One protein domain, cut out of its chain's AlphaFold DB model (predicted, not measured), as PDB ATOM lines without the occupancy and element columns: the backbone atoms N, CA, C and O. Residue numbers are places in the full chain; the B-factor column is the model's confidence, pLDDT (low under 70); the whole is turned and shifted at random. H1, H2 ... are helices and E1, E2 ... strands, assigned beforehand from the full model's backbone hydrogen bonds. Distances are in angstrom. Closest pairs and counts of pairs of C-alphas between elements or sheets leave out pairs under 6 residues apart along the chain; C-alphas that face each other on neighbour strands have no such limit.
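What this domain is: This is residues 174 to 289 of the 295 residues of an uncharacterized protein of candidate division WS6 bacterium OLB21 (UniProt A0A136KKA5). Two lobes make a long, loose body: a three-stranded parallel sheet, with H2 packed on one face near E3 and H1 grazing it near E1, and a helical hairpin of H4 and H5 at the end of the sheet where E3 finishes. The short H3 lies near the start of H4. The printed part has 116 residues in the order E1 H1 E2 H2 E3 H3 H4 H5, with sheet order E1 E2 E3, and is mixed, helices and strands. It is loose, with a radius of gyration of the C-alphas of 16.6 A, and spans 54 by 28 by 21 A.

How they stand to each other: Inner strand E2, residues 202 to 211, is parallel to E1, residues 174 to 180, at 15 degrees, with N 176 and O 204 2.9 A apart, within hydrogen-bond range. E2 is parallel to E3, residues 232 to 241, at 13 degrees, with N 205 and O 234 at 2.8 A, also within range. H1, residues 186 to 194, only grazes the sheet with residues 189 to 193. H2, residues 219 to 226, is over E3 at a height over the sheet of 9.0 A, slantwise to the strands at 39 degrees on the local plane. E1, H1, E2 and E2, H2, E3 are strand-helix-strand units, parallel neighbour strands joined through a helix, with right-handed crossovers. H1 and H2 only just touch, with 3 pairs of C-alphas within 8 A, the closest Ile 190 and Leu 226 at 7.0 A. H5, residues 274 to 288, only grazes the sheet with residues 274 to 282; the closest C-alphas of E3 and H5, Phe 241 and Asp 278, are 5.4 A apart. H4, residues 256 to 270, and H5 form a hairpin and touch at a shallow tilt of 2 degrees, opposite ways, closest at the C-alphas of Lys 268 and Pro 274, 5.2 A. H3, residues 245 to 249, is close to but not clearly touching H4, and apart from H5. Every O i to N i+4 pair is within hydrogen-bond range in H1, H2, H3 and H5, and 10 of 11 in H4.

Where its parts are: E1 begins at C-alpha 174 (27.171, 10.432, 44.946), and H5 ends at C-alpha 288 (3.863, 24.139, 14.907). From first to last C-alpha, E3 measures 26.9 A, E2 25.9 A, H4 21.8 A and H5 20.7 A.

The domain as a whole: The C-alphas of His 200 and Asp 254, the two farthest apart, are 54.5 A apart. The printed part has no cut and no long link, and no printed residue has pLDDT under 70.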
ATOM      1  N   HIS A 174      27.483   9.034  44.669       92.50
ATOM      2  CA  HIS A 174      27.171  10.432  44.946       92.50
ATOM      3  C   HIS A 174      25.798  10.758  44.385       92.50
ATOM      4  O   HIS A 174      25.533  10.519  43.209       92.50
ATOM      5  N   THR A 175      24.930  11.303  45.229       93.62
ATOM      6  CA  THR A 175      23.605  11.763  44.820       93.62
ATOM      7  C   THR A 175      23.613  13.278  44.774       93.62
ATOM      8  O   THR A 175      23.803  13.921  45.804       93.62
ATOM      9  N   GLU A 176      23.385  13.839  43.593       94.62
ATOM     10  CA  GLU A 176      23.393  15.282  43.375       94.62
ATOM     11  C   GLU A 176      22.066  15.735  42.775       94.62
ATOM     12  O   GLU A 176      21.433  15.038  41.978       94.62
ATOM     13  N   LYS A 177      21.643  16.933  43.170       94.88
ATOM     14  CA  LYS A 177      20.505  17.624  42.571       94.88
ATOM     15  C   LYS A 177      20.995  18.914  41.955       94.88
ATOM     16  O   LYS A 177      21.735  19.654  42.600       94.88
ATOM     17  N   TYR A 178      20.571  19.185  40.730       93.31
ATOM     18  CA  TYR A 178      20.946  20.394  40.018       93.31
ATOM     19  C   TYR A 178      19.699  21.112  39.509       93.31
ATOM     20  O   TYR A 178      18.965  20.579  38.675       93.31
ATOM     21  N   SER A 179      19.467  22.318  40.029       91.06
ATOM     22  CA  SER A 179      18.311  23.142  39.680       91.06
ATOM     23  C   SER A 179      18.613  24.039  38.474       91.06
ATOM     24  O   SER A 179      19.574  24.811  38.484       91.06
ATOM     25  N   ILE A 180      17.766  23.968  37.450       88.00
ATOM     26  CA  ILE A 180      17.813  24.773  36.230       88.00
ATOM     27  C   ILE A 180      16.853  25.953  36.408       88.00
ATOM     28  O   ILE A 180      15.643  25.775  36.544       88.00
ATOM     29  N   ASN A 181      17.403  27.169  36.441       72.94
ATOM     30  CA  ASN A 181      16.643  28.385  36.765       72.94
ATOM     31  C   ASN A 181      16.253  29.226  35.536       72.94
ATOM     32  O   ASN A 181      15.409  30.112  35.662       72.94
ATOM     33  N   SER A 182      16.860  28.985  34.370       70.06
ATOM     34  CA  SER A 182      16.516  29.681  33.121       70.06
ATOM     35  C   SER A 182      17.027  28.954  31.885       70.06
ATOM     36  O   SER A 182      16.268  28.740  30.959       70.06
ATOM     37  N   GLU A 183      18.297  28.562  31.862       75.56
ATOM     38  CA  GLU A 183      18.912  27.776  30.795       75.56
ATOM     39  C   GLU A 183      19.879  26.784  31.429       75.56
ATOM     40  O   GLU A 183      20.536  27.094  32.428       75.56
ATOM     41  N   LEU A 184      19.965  25.580  30.866       81.12
ATOM     42  CA  LEU A 184      20.962  24.622  31.307       81.12
ATOM     43  C   LEU A 184      22.337  25.051  30.787       81.12
ATOM     44  O   LEU A 184      22.666  24.848  29.619       81.12
ATOM     45  N   ASN A 185      23.182  25.564  31.676       87.50
ATOM     46  CA  ASN A 185      24.600  25.697  31.380       87.50
ATOM     47  C   ASN A 185      25.300  24.355  31.634       87.50
ATOM     48  O   ASN A 185      25.738  24.049  32.746       87.50
ATOM     49  N   THR A 186      25.417  23.539  30.585       88.69
ATOM     50  CA  THR A 186      26.060  22.223  30.677       88.69
ATOM     51  C   THR A 186      27.506  22.326  31.164       88.69
ATOM     52  O   THR A 186      27.937  21.491  31.950       88.69
ATOM     53  N   ALA A 187      28.261  23.358  30.772       89.69
ATOM     54  CA  ALA A 187      29.644  23.522  31.223       89.69
ATOM     55  C   ALA A 187      29.732  23.789  32.738       89.69
ATOM     56  O   ALA A 187      30.611  23.245  33.413       89.69
ATOM     57  N   GLU A 188      28.807  24.577  33.288       91.31
ATOM     58  CA  GLU A 188      28.704  24.816  34.731       91.31
ATOM     59  C   GLU A 188      28.251  23.569  35.489       91.31
ATOM     60  O   GLU A 188      28.862  23.241  36.505       91.31
ATOM     61  N   LEU A 189      27.244  22.843  34.986       92.69
ATOM     62  CA  LEU A 189      26.828  21.552  35.546       92.69
ATOM     63  C   LEU A 189      28.019  20.590  35.620       92.69
ATOM     64  O   LEU A 189      28.316  20.033  36.674       92.69
ATOM     65  N   ILE A 190      28.733  20.422  34.510       93.94
ATOM     66  CA  ILE A 190      29.884  19.526  34.421       93.94
ATOM     67  C   ILE A 190      30.995  19.954  35.386       93.94
ATOM     68  O   ILE A 190      31.532  19.122  36.118       93.94
ATOM     69  N   THR A 191      31.295  21.253  35.453       93.94
ATOM     70  CA  THR A 191      32.273  21.795  36.406       93.94
ATOM     71  C   THR A 191      31.846  21.529  37.846       93.94
ATOM     72  O   THR A 191      32.665  21.090  38.649       93.94
ATOM     73  N   HIS A 192      30.568  21.742  38.168       92.75
ATOM     74  CA  HIS A 192      30.006  21.483  39.488       92.75
ATOM     75  C   HIS A 192      30.174  20.013  39.883       92.75
ATOM     76  O   HIS A 192      30.761  19.720  40.927       92.75
ATOM     77  N   ILE A 193      29.748  19.086  39.023       95.56
ATOM     78  CA  ILE A 193      29.830  17.642  39.276       95.56
ATOM     79  C   ILE A 193      31.280  17.166  39.400       95.56
ATOM     80  O   ILE A 193      31.590  16.382  40.297       95.56
ATOM     81  N   ASN A 194      32.197  17.693  38.588       94.44
ATOM     82  CA  ASN A 194      33.619  17.354  38.658       94.44
ATOM     83  C   ASN A 194      34.279  17.729  40.005       94.44
ATOM     84  O   ASN A 194      35.338  17.206  40.339       94.44
ATOM     85  N   THR A 195      33.667  18.608  40.811       94.50
ATOM     86  CA  THR A 195      34.138  18.885  42.186       94.50
ATOM     87  C   THR A 195      33.663  17.867  43.225       94.50
ATOM     88  O   THR A 195      34.160  17.867  44.351       94.50
ATOM     89  N   LYS A 196      32.686  17.027  42.873       93.25
ATOM     90  CA  LYS A 196      31.975  16.126  43.790       93.25
ATOM     91  C   LYS A 196      32.360  14.671  43.596       93.25
ATOM     92  O   LYS A 196      32.481  13.935  44.570       93.25
ATOM     93  N   VAL A 197      32.564  14.270  42.344       94.25
ATOM     94  CA  VAL A 197      32.786  12.872  41.966       94.25
ATOM     95  C   VAL A 197      34.146  12.687  41.303       94.25
ATOM     96  O   VAL A 197      34.802  13.642  40.900       94.25
ATOM     97  N   ASN A 198      34.579  11.434  41.186       92.56
ATOM     98  CA  ASN A 198      35.755  11.064  40.406       92.56
ATOM     99  C   ASN A 198      35.430   9.907  39.454       92.56
ATOM    100  O   ASN A 198      34.403   9.242  39.589       92.56
ATOM    101  N   LYS A 199      36.360   9.609  38.538       93.81
ATOM    102  CA  LYS A 199      36.210   8.603  37.469       93.81
ATOM    103  C   LYS A 199      35.907   7.172  37.935       93.81
ATOM    104  O   LYS A 199      35.670   6.290  37.113       93.81
ATOM    105  N   HIS A 200      36.012   6.892  39.231       91.50
ATOM    106  CA  HIS A 200      35.718   5.586  39.810       91.50
ATOM    107  C   HIS A 200      34.342   5.521  40.475       91.50
ATOM    108  O   HIS A 200      33.874   4.421  40.767       91.50
ATOM    109  N   ASP A 201      33.676   6.650  40.656       92.19
ATOM    110  CA  ASP A 201      32.441   6.727  41.416       92.19
ATOM    111  C   ASP A 201      31.200   6.717  40.523       92.19
ATOM    112  O   ASP A 201      31.242   7.061  39.340       92.19
ATOM    113  N   PHE A 202      30.085   6.313  41.116       93.12
ATOM    114  CA  PHE A 202      28.760   6.423  40.532       93.12
ATOM    115  C   PHE A 202      28.158   7.784  40.877       93.12
ATOM    116  O   PHE A 202      28.292   8.264  42.004       93.12
ATOM    117  N   LEU A 203      27.450   8.364  39.919       94.19
ATOM    118  CA  LEU A 203      26.645   9.561  40.099       94.19
ATOM    119  C   LEU A 203      25.168   9.216  39.875       94.19
ATOM    120  O   LEU A 203      24.815   8.678  38.826       94.19
ATOM    121  N   ASP A 204      24.312   9.555  40.835       94.50
ATOM    122  CA  ASP A 204      22.865   9.672  40.643       94.50
ATOM    123  C   ASP A 204      22.505  11.161  40.630       94.50
ATOM    124  O   ASP A 204      22.472  11.821  41.671       94.50
ATOM    125  N   LEU A 205      22.321  11.708  39.430       95.31
ATOM    126  CA  LEU A 205      22.038  13.118  39.192       95.31
ATOM    127  C   LEU A 205      20.546  13.311  38.927       95.31
ATOM    128  O   LEU A 205      19.995  12.751  37.981       95.31
ATOM    129  N   THR A 206      19.896  14.156  39.718       95.56
ATOM    130  CA  THR A 206      18.543  14.642  39.423       95.56
ATOM    131  C   THR A 206      18.614  16.068  38.889       95.56
ATOM    132  O   THR A 206      19.137  16.952  39.567       95.56
ATOM    133  N   LEU A 207      18.074  16.288  37.692       94.44
ATOM    134  CA  LEU A 207      17.845  17.623  37.143       94.44
ATOM    135  C   LEU A 207      16.435  18.068  37.527       94.44
ATOM    136  O   LEU A 207      15.487  17.304  37.372       94.44
ATOM    137  N   GLU A 208      16.297  19.279  38.049       92.88
ATOM    138  CA  GLU A 208      15.017  19.850  38.479       92.88
ATOM    139  C   GLU A 208      14.924  21.320  38.061       92.88
ATOM    140  O   GLU A 208      15.932  21.929  37.712       92.88
ATOM    141  N   GLY A 209      13.732  21.907  38.108       89.38
ATOM    142  CA  GLY A 209      13.503  23.300  37.718       89.38
ATOM    143  C   GLY A 209      12.739  23.425  36.407       89.38
ATOM    144  O   GLY A 209      12.174  22.451  35.920       89.38
ATOM    145  N   ASN A 210      12.696  24.634  35.857       85.25
ATOM    146  CA  ASN A 210      11.827  24.958  34.730       85.25
ATOM    147  C   ASN A 210      12.616  25.036  33.428       85.25
ATOM    148  O   ASN A 210      13.676  25.661  33.368       85.25
ATOM    149  N   VAL A 211      12.065  24.434  32.379       85.44
ATOM    150  CA  VAL A 211      12.657  24.399  31.040       85.44
ATOM    151  C   VAL A 211      11.630  24.867  30.009       85.44
ATOM    152  O   VAL A 211      10.476  24.453  30.022       85.44
ATOM    153  N   GLY A 212      12.050  25.762  29.126       80.19
ATOM    154  CA  GLY A 212      11.320  26.217  27.952       80.19
ATOM    155  C   GLY A 212      11.577  25.321  26.736       80.19
ATOM    156  O   GLY A 212      11.857  24.125  26.855       80.19
ATOM    157  N   LEU A 213      11.437  25.891  25.539       75.00
ATOM    158  CA  LEU A 213      11.494  25.137  24.278       75.00
ATOM    159  C   LEU A 213      12.913  24.787  23.853       75.00
ATOM    160  O   LEU A 213      13.154  23.683  23.369       75.00
ATOM    161  N   ASP A 214      13.823  25.741  24.022       74.50
ATOM    162  CA  ASP A 214      15.165  25.696  23.434       74.50
ATOM    163  C   ASP A 214      16.253  25.326  24.462       74.50
ATOM    164  O   ASP A 214      17.429  25.240  24.124       74.50
ATOM    165  N   ASN A 215      15.878  25.072  25.721       77.06
ATOM    166  CA  ASN A 215      16.797  24.808  26.840       77.06
ATOM    167  C   ASN A 215      16.544  23.452  27.534       77.06
ATOM    168  O   ASN A 215      16.991  23.227  28.662       77.06
ATOM    169  N   ALA A 216      15.803  22.566  26.867       79.62
ATOM    170  CA  ALA A 216      15.585  21.198  27.298       79.62
ATOM    171  C   ALA A 216      16.922  20.478  27.572       79.62
ATOM    172  O   ALA A 216      17.819  20.543  26.728       79.62
ATOM    173  N   PRO A 217      17.073  19.743  28.690       86.56
ATOM    174  CA  PRO A 217      18.286  18.982  28.944       86.56
ATOM    175  C   PRO A 217      18.466  17.865  27.913       86.56
ATOM    176  O   PRO A 217      17.658  16.939  27.837       86.56
ATOM    177  N   ASP A 218      19.557  17.909  27.149       88.62
ATOM    178  CA  ASP A 218      19.991  16.763  26.349       88.62
ATOM    179  C   ASP A 218      20.712  15.763  27.263       88.62
ATOM    180  O   ASP A 218      21.909  15.865  27.543       88.62
ATOM    181  N   ILE A 219      19.948  14.798  27.772       91.00
ATOM    182  CA  ILE A 219      20.434  13.805  28.730       91.00
ATOM    183  C   ILE A 219      21.574  12.957  28.154       91.00
ATOM    184  O   ILE A 219      22.496  12.601  28.893       91.00
ATOM    185  N   ASP A 220      21.553  12.638  26.861       91.69
ATOM    186  CA  ASP A 220      22.579  11.796  26.246       91.69
ATOM    187  C   ASP A 220      23.874  12.579  26.003       91.69
ATOM    188  O   ASP A 220      24.970  12.054  26.247       91.69
ATOM    189  N   ALA A 221      23.776  13.862  25.642       92.00
ATOM    190  CA  ALA A 221      24.930  14.755  25.606       92.00
ATOM    191  C   ALA A 221      25.555  14.931  27.001       92.00
ATOM    192  O   ALA A 221      26.773  14.805  27.152       92.00
ATOM    193  N   ILE A 222      24.738  15.142  28.041       94.62
ATOM    194  CA  ILE A 222      25.227  15.263  29.426       94.62
ATOM    195  C   ILE A 222      25.911  13.962  29.872       94.62
ATOM    196  O   ILE A 222      27.014  14.012  30.418       94.62
ATOM    197  N   LYS A 223      25.313  12.790  29.611       94.69
ATOM    198  CA  LYS A 223      25.936  11.488  29.918       94.69
ATOM    199  C   LYS A 223      27.279  11.311  29.219       94.69
ATOM    200  O   LYS A 223      28.216  10.818  29.841       94.69
ATOM    201  N   THR A 224      27.376  11.720  27.955       95.38
ATOM    202  CA  THR A 224      28.620  11.628  27.178       95.38
ATOM    203  C   THR A 224      29.732  12.452  27.825       95.38
ATOM    204  O   THR A 224      30.841  11.957  27.985       95.38
ATOM    205  N   LEU A 225      29.428  13.673  28.271       95.12
ATOM    206  CA  LEU A 225      30.392  14.530  28.970       95.12
ATOM    207  C   LEU A 225      30.773  13.984  30.356       95.12
ATOM    208  O   LEU A 225      31.926  14.076  30.770       95.12
ATOM    209  N   LEU A 226      29.820  13.390  31.079       95.88
ATOM    210  CA  LEU A 226      30.059  12.807  32.401       95.88
ATOM    211  C   LEU A 226      30.864  11.501  32.365       95.88
ATOM    212  O   LEU A 226      31.424  11.122  33.397       95.88
ATOM    213  N   ALA A 227      30.959  10.831  31.212       94.31
ATOM    214  CA  ALA A 227      31.701   9.578  31.059       94.31
ATOM    215  C   ALA A 227      33.210   9.726  31.338       94.31
ATOM    216  O   ALA A 227      33.849   8.769  31.773       94.31
ATOM    217  N   ASP A 228      33.771  10.925  31.150       93.19
ATOM    218  CA  ASP A 228      35.173  11.226  31.477       93.19
ATOM    219  C   ASP A 228      35.381  11.622  32.954       93.19
ATOM    220  O   ASP A 228      36.515  11.708  33.433       93.19
ATOM    221  N   ILE A 229      34.293  11.856  33.693       94.69
ATOM    222  CA  ILE A 229      34.305  12.441  35.043       94.69
ATOM    223  C   ILE A 229      33.940  11.414  36.106       94.69
ATOM    224  O   ILE A 229      34.499  11.444  37.201       94.69
ATOM    225  N   CYS A 230      33.029  10.495  35.796       94.75
ATOM    226  CA  CYS A 230      32.554   9.458  36.707       94.75
ATOM    227  C   CYS A 230      32.523   8.090  36.021       94.75
ATOM    228  O   CYS A 230      32.557   7.989  34.799       94.75
ATOM    229  N   PHE A 231      32.471   7.016  36.811       93.38
ATOM    230  CA  PHE A 231      32.398   5.659  36.268       93.38
ATOM    231  C   PHE A 231      31.064   5.405  35.557       93.38
ATOM    232  O   PHE A 231      31.019   4.713  34.541       93.38
ATOM    233  N   TYR A 232      29.978   5.935  36.117       92.81
ATOM    234  CA  TYR A 232      28.635   5.816  35.566       92.81
ATOM    235  C   TYR A 232      27.734   6.917  36.127       92.81
ATOM    236  O   TYR A 232      27.717   7.133  37.340       92.81
ATOM    237  N   ALA A 233      26.942   7.550  35.259       93.81
ATOM    238  CA  ALA A 233      25.936   8.536  35.636       93.81
ATOM    239  C   ALA A 233      24.524   8.021  35.323       93.81
ATOM    240  O   ALA A 233      24.150   7.839  34.161       93.81
ATOM    241  N   LYS A 234      23.715   7.832  36.366       93.81
ATOM    242  CA  LYS A 234      22.256   7.771  36.262       93.81
ATOM    243  C   LYS A 234      21.751   9.210  36.292       93.81
ATOM    244  O   LYS A 234      22.104   9.954  37.199       93.81
ATOM    245  N   ILE A 235      20.960   9.603  35.298       94.56
ATOM    246  CA  ILE A 235      20.374  10.945  35.238       94.56
ATOM    247  C   ILE A 235      18.860  10.802  35.233       94.56
ATOM    248  O   ILE A 235      18.315  10.088  34.391       94.56
ATOM    249  N   SER A 236      18.209  11.469  36.179       93.44
ATOM    250  CA  SER A 236      16.757  11.590  36.258       93.44
ATOM    251  C   SER A 236      16.367  13.017  35.888       93.44
ATOM    252  O   SER A 236      16.731  13.951  36.603       93.44
ATOM    253  N   ASP A 237      15.639  13.185  34.786       91.50
ATOM    254  CA  ASP A 237      15.043  14.469  34.418       91.50
ATOM    255  C   ASP A 237      13.707  14.631  35.151       91.50
ATOM    256  O   ASP A 237      12.782  13.844  34.954       91.50
ATOM    257  N   LYS A 238      13.647  15.604  36.059       90.94
ATOM    258  CA  LYS A 238      12.439  16.038  36.770       90.94
ATOM    259  C   LYS A 238      12.188  17.526  36.535       90.94
ATOM    260  O   LYS A 238      11.707  18.222  37.430       90.94
ATOM    261  N   THR A 239      12.604  18.033  35.380       87.88
ATOM    262  CA  THR A 239      12.298  19.401  34.979       87.88
ATOM    263  C   THR A 239      10.832  19.527  34.578       87.88
ATOM    264  O   THR A 239      10.240  18.596  34.039       87.88
ATOM    265  N   GLU A 240      10.239  20.682  34.856       84.62
ATOM    266  CA  GLU A 240       8.879  21.018  34.443       84.62
ATOM    267  C   GLU A 240       8.930  21.909  33.206       84.62
ATOM    268  O   GLU A 240       9.727  22.851  33.130       84.62
ATOM    269  N   PHE A 241       8.068  21.637  32.225       81.69
ATOM    270  CA  PHE A 241       8.008  22.495  31.052       81.69
ATOM    271  C   PHE A 241       7.261  23.795  31.375       81.69
ATOM    272  O   PHE A 241       6.090  23.792  31.769       81.69
ATOM    273  N   GLN A 242       7.932  24.925  31.165       80.50
ATOM    274  CA  GLN A 242       7.374  26.254  31.352       80.50
ATOM    275  C   GLN A 242       7.989  27.236  30.352       80.50
ATOM    276  O   GLN A 242       9.187  27.498  30.365       80.50
ATOM    277  N   LEU A 243       7.138  27.832  29.514       79.62
ATOM    278  CA  LEU A 243       7.536  28.933  28.640       79.62
ATOM    279  C   LEU A 243       7.814  30.186  29.474       79.62
ATOM    280  O   LEU A 243       6.976  30.591  30.282       79.62
ATOM    281  N   SER A 244       8.952  30.825  29.225       79.56
ATOM    282  CA  SER A 244       9.249  32.163  29.734       79.56
ATOM    283  C   SER A 244       8.283  33.211  29.165       79.56
ATOM    284  O   SER A 244       7.688  33.024  28.099       79.56
ATOM    285  N   ASP A 245       8.170  34.364  29.830       81.50
ATOM    286  CA  ASP A 245       7.361  35.487  29.334       81.50
ATOM    287  C   ASP A 245       7.796  35.934  27.925       81.50
ATOM    288  O   ASP A 245       6.958  36.279  27.089       81.50
ATOM    289  N   SER A 246       9.099  35.878  27.628       80.75
ATOM    290  CA  SER A 246       9.662  36.183  26.307       80.75
ATOM    291  C   SER A 246       9.285  35.159  25.234       80.75
ATOM    292  O   SER A 246       8.938  35.540  24.112       80.75
ATOM    293  N   GLU A 247       9.313  33.863  25.558       81.69
ATOM    294  CA  GLU A 247       8.866  32.816  24.633       81.69
ATOM    295  C   GLU A 247       7.357  32.929  24.396       81.69
ATOM    296  O   GLU A 247       6.904  32.911  23.255       81.69
ATOM    297  N   LEU A 248       6.567  33.142  25.451       83.88
ATOM    298  CA  LEU A 248       5.118  33.292  25.339       83.88
ATOM    299  C   LEU A 248       4.721  34.531  24.519       83.88
ATOM    300  O   LEU A 248       3.760  34.476  23.748       83.88
ATOM    301  N   ALA A 249       5.467  35.633  24.644       84.94
ATOM    302  CA  ALA A 249       5.278  36.835  23.830       84.94
ATOM    303  C   ALA A 249       5.540  36.586  22.334       84.94
ATOM    304  O   ALA A 249       4.905  37.217  21.489       84.94
ATOM    305  N   SER A 250       6.415  35.629  22.008       85.88
ATOM    306  CA  SER A 250       6.697  35.207  20.630       85.88
ATOM    307  C   SER A 250       5.563  34.374  20.014       85.88
ATOM    308  O   SER A 250       5.541  34.169  18.800       85.88
ATOM    309  N   PHE A 251       4.575  33.954  20.818       87.69
ATOM    310  CA  PHE A 251       3.393  33.201  20.381       87.69
ATOM    311  C   PHE A 251       2.073  33.926  20.736       87.69
ATOM    312  O   PHE A 251       1.356  33.544  21.679       87.69
ATOM    313  N   PRO A 252       1.703  34.974  19.967       87.50
ATOM    314  CA  PRO A 252       0.476  35.738  20.183       87.50
ATOM    315  C   PRO A 252      -0.786  34.862  20.190       87.50
ATOM    316  O   PRO A 252      -0.888  33.880  19.453       87.50
ATOM    317  N   ALA A 253      -1.768  35.218  21.025       87.88
ATOM    318  CA  ALA A 253      -2.975  34.417  21.279       87.88
ATOM    319  C   ALA A 253      -3.916  34.257  20.070       87.88
ATOM    320  O   ALA A 253      -4.829  33.434  20.092       87.88
ATOM    321  N   ASP A 254      -3.737  35.056  19.027       89.12
ATOM    322  CA  ASP A 254      -4.487  34.985  17.775       89.12
ATOM    323  C   ASP A 254      -3.864  34.021  16.751       89.12
ATOM    324  O   ASP A 254      -4.529  33.658  15.782       89.12
ATOM    325  N   THR A 255      -2.649  33.525  17.001       89.88
ATOM    326  CA  THR A 255      -1.995  32.490  16.186       89.88
ATOM    327  C   THR A 255      -2.440  31.077  16.577       89.88
ATOM    328  O   THR A 255      -2.847  30.828  17.713       89.88
ATOM    329  N   ILE A 256      -2.327  30.113  15.653       88.69
ATOM    330  CA  ILE A 256      -2.642  28.695  15.926       88.69
ATOM    331  C   ILE A 256      -1.785  28.167  17.084       88.69
ATOM    332  O   ILE A 256      -2.315  27.582  18.026       88.69
ATOM    333  N   ILE A 257      -0.478  28.430  17.043       89.44
ATOM    334  CA  ILE A 257       0.474  27.985  18.064       89.44
ATOM    335  C   ILE A 257       0.225  28.659  19.421       89.44
ATOM    336  O   ILE A 257       0.210  27.989  20.450       89.44
ATOM    337  N   GLY A 258      -0.083  29.958  19.440       88.00
ATOM    338  CA  GLY A 258      -0.395  30.677  20.674       88.00
ATOM    339  C   GLY A 258      -1.716  30.241  21.314       88.00
ATOM    340  O   GLY A 258      -1.816  30.234  22.545       88.00
ATOM    341  N   ARG A 259      -2.721  29.848  20.517       90.25
ATOM    342  CA  ARG A 259      -3.956  29.222  21.028       90.25
ATOM    343  C   ARG A 259      -3.693  27.827  21.573       90.25
ATOM    344  O   ARG A 259      -4.180  27.511  22.653       90.25
ATOM    345  N   TYR A 260      -2.912  27.027  20.848       90.69
ATOM    346  CA  TYR A 260      -2.512  25.689  21.268       90.69
ATOM    347  C   TYR A 260      -1.837  25.708  22.646       90.69
ATOM    348  O   TYR A 260      -2.308  25.032  23.556       90.69
ATOM    349  N   ILE A 261      -0.817  26.555  22.830       89.69
ATOM    350  CA  ILE A 261      -0.098  26.706  24.105       89.69
ATOM    351  C   ILE A 261      -1.066  26.976  25.262       89.69
ATOM    352  O   ILE A 261      -1.029  26.281  26.272       89.69
ATOM    353  N   ARG A 262      -1.965  27.957  25.108       89.44
ATOM    354  CA  ARG A 262      -2.902  28.361  26.170       89.44
ATOM    355  C   ARG A 262      -3.906  27.255  26.507       89.44
ATOM    356  O   ARG A 262      -4.181  27.043  27.683       89.44
ATOM    357  N   LEU A 263      -4.395  26.524  25.503       90.25
ATOM    358  CA  LEU A 263      -5.296  25.382  25.704       90.25
ATOM    359  C   LEU A 263      -4.621  24.246  26.477       90.25
ATOM    360  O   LEU A 263      -5.223  23.687  27.390       90.25
ATOM    361  N   VAL A 264      -3.373  23.906  26.138       89.06
ATOM    362  CA  VAL A 264      -2.661  22.833  26.846       89.06
ATOM    363  C   VAL A 264      -2.221  23.284  28.246       89.06
ATOM    364  O   VAL A 264      -2.291  22.491  29.179       89.06
ATOM    365  N   GLN A 265      -1.869  24.560  28.442       87.19
ATOM    366  CA  GLN A 265      -1.613  25.120  29.778       87.19
ATOM    367  C   GLN A 265      -2.856  25.070  30.682       87.19
ATOM    368  O   GLN A 265      -2.746  24.710  31.852       87.19
ATOM    369  N   GLU A 266      -4.039  25.394  30.154       88.62
ATOM    370  CA  GLU A 266      -5.310  25.273  30.883       88.62
ATOM    371  C   GLU A 266      -5.634  23.805  31.213       88.62
ATOM    372  O   GLU A 266      -6.026  23.482  32.338       88.62
ATOM    373  N   TYR A 267      -5.388  22.894  30.264       87.50
ATOM    374  CA  TYR A 267      -5.503  21.456  30.497       87.50
ATOM    375  C   TYR A 267      -4.556  20.978  31.609       87.50
ATOM    376  O   TYR A 267      -5.006  20.289  32.522       87.50
ATOM    377  N   LYS A 268      -3.281  21.399  31.606       86.88
ATOM    378  CA  LYS A 268      -2.289  21.030  32.635       86.88
ATOM    379  C   LYS A 268      -2.767  21.375  34.049       86.88
ATOM    380  O   LYS A 268      -2.600  20.566  34.954       86.88
ATOM    381  N   GLN A 269      -3.409  22.531  34.242       84.75
ATOM    382  CA  GLN A 269      -3.905  22.969  35.559       84.75
ATOM    383  C   GLN A 269      -5.012  22.079  36.138       84.75
ATOM    384  O   GLN A 269      -5.228  22.075  37.349       84.75
ATOM    385  N   THR A 270      -5.742  21.362  35.284       86.31
ATOM    386  CA  THR A 270      -6.905  20.549  35.673       86.31
ATOM    387  C   THR A 270      -6.704  19.052  35.426       86.31
ATOM    388  O   THR A 270      -7.565  18.250  35.791       86.31
ATOM    389  N   SER A 271      -5.571  18.666  34.835       82.94
ATOM    390  CA  SER A 271      -5.220  17.287  34.503       82.94
ATOM    391  C   SER A 271      -4.775  16.498  35.737       82.94
ATOM    392  O   SER A 271      -4.111  17.018  36.632       82.94
ATOM    393  N   SER A 272      -5.098  15.204  35.758       83.75
ATOM    394  CA  SER A 272      -4.506  14.239  36.693       83.75
ATOM    395  C   SER A 272      -3.110  13.769  36.267       83.75
ATOM    396  O   SER A 272      -2.459  13.060  37.027       83.75
ATOM    397  N   ASP A 273      -2.690  14.123  35.050       82.50
ATOM    398  CA  ASP A 273      -1.408  13.777  34.435       82.50
ATOM    399  C   ASP A 273      -0.786  15.047  33.813       82.50
ATOM    400  O   ASP A 273      -1.100  15.405  32.669       82.50
ATOM    401  N   PRO A 274      -0.019  15.823  34.601       80.38
ATOM    402  CA  PRO A 274       0.637  17.042  34.132       80.38
ATOM    403  C   PRO A 274       1.837  16.763  33.213       80.38
ATOM    404  O   PRO A 274       2.143  17.614  32.380       80.38
ATOM    405  N   ASP A 275       2.458  15.584  33.307       81.00
ATOM    406  CA  ASP A 275       3.620  15.197  32.495       81.00
ATOM    407  C   ASP A 275       3.206  15.019  31.026       81.00
ATOM    408  O   ASP A 275       3.848  15.545  30.118       81.00
ATOM    409  N   LEU A 276       2.046  14.392  30.783       84.50
ATOM    410  CA  LEU A 276       1.468  14.296  29.440       84.50
ATOM    411  C   LEU A 276       1.198  15.677  28.816       84.50
ATOM    412  O   LEU A 276       1.314  15.853  27.600       84.50
ATOM    413  N   ALA A 277       0.806  16.661  29.630       85.50
ATOM    414  CA  ALA A 277       0.565  18.019  29.155       85.50
ATOM    415  C   ALA A 277       1.876  18.739  28.788       85.50
ATOM    416  O   ALA A 277       1.896  19.497  27.817       85.50
ATOM    417  N   ASP A 278       2.964  18.465  29.510       82.38
ATOM    418  CA  ASP A 278       4.301  18.985  29.204       82.38
ATOM    419  C   ASP A 278       4.872  18.383  27.921       82.38
ATOM    420  O   ASP A 278       5.349  19.123  27.053       82.38
ATOM    421  N   ASP A 279       4.721  17.071  27.736       82.94
ATOM    422  CA  ASP A 279       5.080  16.386  26.493       82.94
ATOM    423  C   ASP A 279       4.290  16.938  25.303       82.94
ATOM    424  O   ASP A 279       4.858  17.228  24.243       82.94
ATOM    425  N   ALA A 280       2.979  17.137  25.482       87.12
ATOM    426  CA  ALA A 280       2.135  17.748  24.468       87.12
ATOM    427  C   ALA A 280       2.625  19.162  24.133       87.12
ATOM    428  O   ALA A 280       2.868  19.446  22.962       87.12
ATOM    429  N   LEU A 281       2.850  20.026  25.128       86.31
ATOM    430  CA  LEU A 281       3.365  21.378  24.904       86.31
ATOM    431  C   LEU A 281       4.687  21.371  24.123       86.31
ATOM    432  O   LEU A 281       4.785  22.077  23.117       86.31
ATOM    433  N   ARG A 282       5.670  20.549  24.514       81.69
ATOM    434  CA  ARG A 282       6.949  20.435  23.789       81.69
ATOM    435  C   ARG A 282       6.768  19.989  22.344       81.69
ATOM    436  O   ARG A 282       7.269  20.635  21.420       81.69
ATOM    437  N   LEU A 283       6.066  18.878  22.131       82.75
ATOM    438  CA  LEU A 283       5.897  18.290  20.802       82.75
ATOM    439  C   LEU A 283       5.044  19.188  19.902       82.75
ATOM    440  O   LEU A 283       5.401  19.448  18.757       82.75
ATOM    441  N   GLY A 284       3.938  19.712  20.418       86.88
ATOM    442  CA  GLY A 284       3.039  20.561  19.652       86.88
ATOM    443  C   GLY A 284       3.683  21.886  19.267       86.88
ATOM    444  O   GLY A 284       3.567  22.301  18.117       86.88
ATOM    445  N   VAL A 285       4.419  22.531  20.176       83.81
ATOM    446  CA  VAL A 285       5.125  23.770  19.832       83.81
ATOM    447  C   VAL A 285       6.274  23.501  18.859       83.81
ATOM    448  O   VAL A 285       6.404  24.242  17.889       83.81
ATOM    449  N   SER A 286       7.060  22.431  19.033       80.19
ATOM    450  CA  SER A 286       8.131  22.089  18.079       80.19
ATOM    451  C   SER A 286       7.610  21.774  16.670       80.19
ATOM    452  O   SER A 286       8.233  22.189  15.697       80.19
ATOM    453  N   MET A 287       6.446  21.125  16.536       83.50
ATOM    454  CA  MET A 287       5.830  20.836  15.231       83.50
ATOM    455  C   MET A 287       5.130  22.041  14.587       83.50
ATOM    456  O   MET A 287       5.028  22.108  13.365       83.50
ATOM    457  N   LEU A 288       4.592  22.962  15.393       84.38
ATOM    458  CA  LEU A 288       3.863  24.139  14.907       84.38
ATOM    459  C   LEU A 288       4.770  25.349  14.666       84.38
ATOM    460  O   LEU A 288       4.336  26.308  14.019       84.38
ATOM    461  N   ARG A 289       6.005  25.337  15.185       79.38
ATOM    462  CA  ARG A 289       7.018  26.332  14.825       79.38
ATOM    463  C   ARG A 289       7.262  26.242  13.314       79.38
ATOM    464  O   ARG A 289       7.446  25.141  12.796       79.38
TER     465      ARG A 289